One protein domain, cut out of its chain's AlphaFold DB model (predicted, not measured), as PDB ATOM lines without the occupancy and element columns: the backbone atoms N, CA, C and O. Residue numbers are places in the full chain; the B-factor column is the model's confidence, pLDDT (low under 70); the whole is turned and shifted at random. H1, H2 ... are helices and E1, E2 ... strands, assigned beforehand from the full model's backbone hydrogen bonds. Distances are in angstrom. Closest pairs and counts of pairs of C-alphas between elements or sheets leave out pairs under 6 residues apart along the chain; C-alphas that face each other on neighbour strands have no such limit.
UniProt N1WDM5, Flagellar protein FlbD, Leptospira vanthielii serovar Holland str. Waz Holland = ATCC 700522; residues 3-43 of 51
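This is residues 3 to 43 of the 51 residues of the protein "Flagellar protein FlbD" of Leptospira vanthielii serovar Holland str. Waz Holland = ATCC 700522 (UniProt N1WDM5). A small three-stranded sheet, E1 E2 E3, makes one end of the domain, and one long helix, H1, starts beside it and sticks out as a free arm with its residues 32 to 42. The strands form a meander, each the antiparallel neighbour of the one before, in the order E1 - E2 - E3. The printed part has 41 residues, with three named strands followed by one named helix, and its class is mixed, helices and strands. It is only just compact, close to loose, with a radius of gyration of the C-alphas of 10.9 A, and its outline is flat, 34 by 22 by 11 A, the arm making much of the length.

In the sheet, E2, residues 11 to 15, is the inner strand. E1, residues 3 to 7, is an edge strand and forms a hairpin with E2, antiparallel at 171 degrees; N 6 and O 12 are within hydrogen-bond range at 2.9 A. E3, residues 20 to 23, is the other edge strand and forms a hairpin with E2, antiparallel at 148 degrees, with N 13 and O 21 at 2.8 A. H1, residues 27 to 42, is on the sheet but only grazes it, with residues 27 to 31. Its closest C-alphas to E1 are those of Val 27 and Ile 5, 6.5 A apart, and to E2 those of Val 27 and Thr 11, 6.2 A apart. Every O i to N i+4 pair in H1 is within hydrogen-bond range.

E1 begins at C-alpha 3 (-4.873, 43.121, -36.300) and is 13.9 A long. E2 is 13.2 A long and E3 9.9 A. H1 is 22.2 A long, from C-alpha 27 (-14.109, 48.038, -44.308) to C-alpha 42 (6.195, 56.928, -42.491).

The two C-alphas farthest apart, those of Pro 9 and Gly 43, are 34.5 A apart. The printed part has no cut, and the three links between named elements are tight. Mean pLDDT of the printed part is 91.1, and no printed residue is under 70.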
ATOM      1  N   GLU A   3      -5.018  44.561 -36.110       92.31
ATOM      2  CA  GLU A   3      -4.873  43.121 -36.300       92.31
ATOM      3  C   GLU A   3      -5.850  42.615 -37.362       92.31
ATOM      4  O   GLU A   3      -5.419  42.063 -38.371       92.31
ATOM      5  N   THR A   4      -7.149  42.881 -37.191       92.44
ATOM      6  CA  THR A   4      -8.191  42.494 -38.152       92.44
ATOM      7  C   THR A   4      -9.221  43.603 -38.345       92.44
ATOM      8  O   THR A   4      -9.441  44.437 -37.462       92.44
ATOM      9  N   ILE A   5      -9.839  43.618 -39.527       91.19
ATOM     10  CA  ILE A   5     -11.016  44.429 -39.835       91.19
ATOM     11  C   ILE A   5     -12.039  43.483 -40.466       91.19
ATOM     12  O   ILE A   5     -11.748  42.869 -41.490       91.19
ATOM     13  N   GLU A   6     -13.209  43.345 -39.852       88.19
ATOM     14  CA  GLU A   6     -14.241  42.386 -40.253       88.19
ATOM     15  C   GLU A   6     -15.570  43.098 -40.509       88.19
ATOM     16  O   GLU A   6     -15.958  43.990 -39.753       88.19
ATOM     17  N   ALA A   7     -16.285  42.676 -41.553       86.19
ATOM     18  CA  ALA A   7     -17.660  43.091 -41.804       86.19
ATOM     19  C   ALA A   7     -18.621  42.086 -41.146       86.19
ATOM     20  O   ALA A   7     -18.884  41.016 -41.690       86.19
ATOM     21  N   ASN A   8     -19.127  42.431 -39.966       73.06
ATOM     22  CA  ASN A   8     -20.394  41.910 -39.438       73.06
ATOM     23  C   ASN A   8     -21.492  42.924 -39.865       73.06
ATOM     24  O   ASN A   8     -21.146  43.788 -40.668       73.06
ATOM     25  N   PRO A   9     -22.793  42.890 -39.485       78.25
ATOM     26  CA  PRO A   9     -23.723  43.953 -39.925       78.25
ATOM     27  C   PRO A   9     -23.166  45.381 -39.736       78.25
ATOM     28  O   PRO A   9     -23.500  46.264 -40.520       78.25
ATOM     29  N   ASP A  10     -22.240  45.542 -38.783       83.38
ATOM     30  CA  ASP A  10     -21.329  46.675 -38.626       83.38
ATOM     31  C   ASP A  10     -19.845  46.271 -38.824       83.38
ATOM     32  O   ASP A  10     -19.465  45.102 -38.673       83.38
ATOM     33  N   THR A  11     -18.967  47.246 -39.085       92.50
ATOM     34  CA  THR A  11     -17.516  47.017 -39.217       92.50
ATOM     35  C   THR A  11     -16.842  46.947 -37.845       92.50
ATOM     36  O   THR A  11     -16.946  47.875 -37.040       92.50
ATOM     37  N   ILE A  12     -16.082  45.877 -37.591       93.69
ATOM     38  CA  ILE A  12     -15.312  45.685 -36.354       93.69
ATOM     39  C   ILE A  12     -13.818  45.782 -36.651       93.69
ATOM     40  O   ILE A  12     -13.302  45.076 -37.511       93.69
ATOM     41  N   ILE A  13     -13.110  46.622 -35.898       94.69
ATOM     42  CA  ILE A  13     -11.650  46.737 -35.918       94.69
ATOM     43  C   ILE A  13     -11.102  46.109 -34.640       94.69
ATOM     44  O   ILE A  13     -11.377  46.598 -33.542       94.69
ATOM     45  N   THR A  14     -10.279  45.074 -34.778       95.94
ATOM     46  CA  THR A  14      -9.517  44.499 -33.664       95.94
ATOM     47  C   THR A  14      -8.088  45.018 -33.715       95.94
ATOM     48  O   THR A  14      -7.430  45.000 -34.757       95.94
ATOM     49  N   LEU A  15      -7.598  45.535 -32.594       95.44
ATOM     50  CA  LEU A  15      -6.211  45.954 -32.426       95.44
ATOM     51  C   LEU A  15      -5.375  44.803 -31.862       95.44
ATOM     52  O   LEU A  15      -5.888  43.990 -31.108       95.44
ATOM     53  N   VAL A  16      -4.060  44.831 -32.099       94.50
ATOM     54  CA  VAL A  16      -3.098  43.817 -31.597       94.50
ATOM     55  C   VAL A  16      -3.028  43.680 -30.069       94.50
ATOM     56  O   VAL A  16      -2.315  42.833 -29.550       94.50
ATOM     57  N   ASN A  17      -3.686  44.578 -29.336       94.25
ATOM     58  CA  ASN A  17      -3.831  44.521 -27.884       94.25
ATOM     59  C   ASN A  17      -5.225  44.021 -27.470       94.25
ATOM     60  O   ASN A  17      -5.701  44.384 -26.397       94.25
ATOM     61  N   GLU A  18      -5.896  43.282 -28.355       92.88
ATOM     62  CA  GLU A  18      -7.213  42.662 -28.175       92.88
ATOM     63  C   GLU A  18      -8.386  43.647 -28.012       92.88
ATOM     64  O   GLU A  18      -9.535  43.240 -27.827       92.88
ATOM     65  N   LYS A  19      -8.145  44.961 -28.126       94.56
ATOM     66  CA  LYS A  19      -9.217  45.966 -28.090       94.56
ATOM     67  C   LYS A  19     -10.021  45.941 -29.383       94.56
ATOM     68  O   LYS A  19      -9.447  46.004 -30.470       94.56
ATOM     69  N   LYS A  20     -11.346  45.941 -29.248       94.38
ATOM     70  CA  LYS A  20     -12.297  45.948 -30.364       94.38
ATOM     71  C   LYS A  20     -13.029  47.281 -30.450       94.38
ATOM     72  O   LYS A  20     -13.445  47.824 -29.428       94.38
ATOM     73  N   PHE A  21     -13.205  47.777 -31.668       94.12
ATOM     74  CA  PHE A  21     -13.963  48.985 -31.976       94.12
ATOM     75  C   PHE A  21     -15.001  48.671 -33.039       94.12
ATOM     76  O   PHE A  21     -14.678  48.026 -34.032       94.12
ATOM     77  N   ILE A  22     -16.225  49.143 -32.833       93.69
ATOM     78  CA  ILE A  22     -17.283  49.098 -33.842       93.69
ATOM     79  C   ILE A  22     -17.334  50.475 -34.491       93.69
ATOM     80  O   ILE A  22     -17.363  51.486 -33.785       93.69
ATOM     81  N   VAL A  23     -17.302  50.510 -35.817       93.56
ATOM     82  CA  VAL A  23     -17.319  51.742 -36.609       93.56
ATOM     83  C   VAL A  23     -18.431  51.676 -37.651       93.56
ATOM     84  O   VAL A  23     -18.853  50.592 -38.050       93.56
ATOM     85  N   GLN A  24     -18.921  52.843 -38.068       93.06
ATOM     86  CA  GLN A  24     -19.998  52.940 -39.062       93.06
ATOM     87  C   GLN A  24     -19.458  52.863 -40.489       93.06
ATOM     88  O   GLN A  24     -20.191  52.553 -41.425       93.06
ATOM     89  N   GLU A  25     -18.175  53.165 -40.662       93.44
ATOM     90  CA  GLU A  25     -17.522  53.125 -41.954       93.44
ATOM     91  C   GLU A  25     -17.377  51.692 -42.474       93.44
ATOM     92  O   GLU A  25     -17.042  50.778 -41.712       93.44
ATOM     93  N   PRO A  26     -17.564  51.474 -43.785       93.44
ATOM     94  CA  PRO A  26     -17.300  50.183 -44.394       93.44
ATOM     95  C   PRO A  26     -15.804  49.854 -44.334       93.44
ATOM     96  O   PRO A  26     -14.945  50.739 -44.352       93.44
ATOM     97  N   VAL A  27     -15.488  48.557 -44.349       92.69
ATOM     98  CA  VAL A  27     -14.109  48.038 -44.308       92.69
ATOM     99  C   VAL A  27     -13.185  48.748 -45.305       92.69
ATOM    100  O   VAL A  27     -12.080  49.134 -44.933       92.69
ATOM    101  N   ALA A  28     -13.639  48.968 -46.544       91.25
ATOM    102  CA  ALA A  28     -12.848  49.628 -47.587       91.25
ATOM    103  C   ALA A  28     -12.404  51.049 -47.186       91.25
ATOM    104  O   ALA A  28     -11.222  51.378 -47.277       91.25
ATOM    105  N   GLU A  29     -13.320  51.860 -46.650       93.88
ATOM    106  CA  GLU A  29     -13.010  53.221 -46.200       93.88
ATOM    107  C   GLU A  29     -12.052  53.207 -45.000       93.88
ATOM    108  O   GLU A  29     -11.118  54.010 -44.920       93.88
ATOM    109  N   VAL A  30     -12.239  52.264 -44.070       93.88
ATOM    110  CA  VAL A  30     -11.324  52.087 -42.935       93.88
ATOM    111  C   VAL A  30      -9.916  51.748 -43.431       93.88
ATOM    112  O   VAL A  30      -8.942  52.332 -42.953       93.88
ATOM    113  N   VAL A  31      -9.791  50.850 -44.410       92.44
ATOM    114  CA  VAL A  31      -8.501  50.480 -45.010       92.44
ATOM    115  C   VAL A  31      -7.829  51.696 -45.648       92.44
ATOM    116  O   VAL A  31      -6.668  51.971 -45.335       92.44
ATOM    117  N   GLU A  32      -8.547  52.479 -46.454       93.25
ATOM    118  CA  GLU A  32      -8.012  53.702 -47.066       93.25
ATOM    119  C   GLU A  32      -7.531  54.717 -46.021       93.25
ATOM    120  O   GLU A  32      -6.421  55.257 -46.125       93.25
ATOM    121  N   LYS A  33      -8.323  54.951 -44.966       92.50
ATOM    122  CA  LYS A  33      -7.949  55.842 -43.856       92.50
ATOM    123  C   LYS A  33      -6.680  55.354 -43.153       92.50
ATOM    124  O   LYS A  33      -5.794  56.158 -42.854       92.50
ATOM    125  N   VAL A  34      -6.559  54.047 -42.923       92.38
ATOM    126  CA  VAL A  34      -5.388  53.432 -42.280       92.38
ATOM    127  C   VAL A  34      -4.146  53.550 -43.159       92.38
ATOM    128  O   VAL A  34      -3.079  53.904 -42.649       92.38
ATOM    129  N   VAL A  35      -4.265  53.296 -44.463       90.88
ATOM    130  CA  VAL A  35      -3.168  53.470 -45.425       90.88
ATOM    131  C   VAL A  35      -2.735  54.931 -45.450       90.88
ATOM    132  O   VAL A  35      -1.568  55.215 -45.205       90.88
ATOM    133  N   SER A  36      -3.673  55.867 -45.617       90.56
ATOM    134  CA  SER A  36      -3.405  57.311 -45.618       90.56
ATOM    135  C   SER A  36      -2.686  57.770 -44.347       90.56
ATOM    136  O   SER A  36      -1.695  58.500 -44.420       90.56
ATOM    137  N   TYR A  37      -3.127  57.301 -43.176       91.81
ATOM    138  CA  TYR A  37      -2.454  57.571 -41.908       91.81
ATOM    139  C   TYR A  37      -1.021  57.025 -41.901       91.81
ATOM    140  O   TYR A  37      -0.083  57.774 -41.627       91.81
ATOM    141  N   LYS A  38      -0.828  55.747 -42.266       88.38
ATOM    142  CA  LYS A  38       0.496  55.109 -42.325       88.38
ATOM    143  C   LYS A  38       1.439  55.817 -43.297       88.38
ATOM    144  O   LYS A  38       2.602  56.012 -42.954       88.38
ATOM    145  N   THR A  39       0.948  56.227 -44.462       90.00
ATOM    146  CA  THR A  39       1.702  56.984 -45.464       90.00
ATOM    147  C   THR A  39       2.183  58.317 -44.903       90.00
ATOM    148  O   THR A  39       3.352  58.654 -45.067       90.00
ATOM    149  N   ARG A  40       1.321  59.055 -44.188       89.88
ATOM    150  CA  ARG A  40       1.677  60.348 -43.578       89.88
ATOM    151  C   ARG A  40       2.762  60.217 -42.515       89.88
ATOM    152  O   ARG A  40       3.670  61.037 -42.491       89.88
ATOM    153  N   ILE A  41       2.670  59.206 -41.651       92.38
ATOM    154  CA  ILE A  41       3.616  59.053 -40.534       92.38
ATOM    155  C   ILE A  41       4.955  58.429 -40.959       92.38
ATOM    156  O   ILE A  41       5.969  58.713 -40.335       92.38
ATOM    157  N   HIS A  42       4.975  57.598 -42.010       88.56
ATOM    158  CA  HIS A  42       6.195  56.928 -42.491       88.56
ATOM    159  C   HIS A  42       6.805  57.594 -43.736       88.56
ATOM    160  O   HIS A  42       7.820  57.118 -44.235       88.56
ATOM    161  N   GLY A  43       6.193  58.657 -44.272       82.50
ATOM    162  CA  GLY A  43       6.662  59.321 -45.494       82.50
ATOM    163  C   GLY A  43       6.654  58.413 -46.729       82.50
ATOM    164  O   GLY A  43       7.448  58.617 -47.644       82.50
TER     165      GLY A  43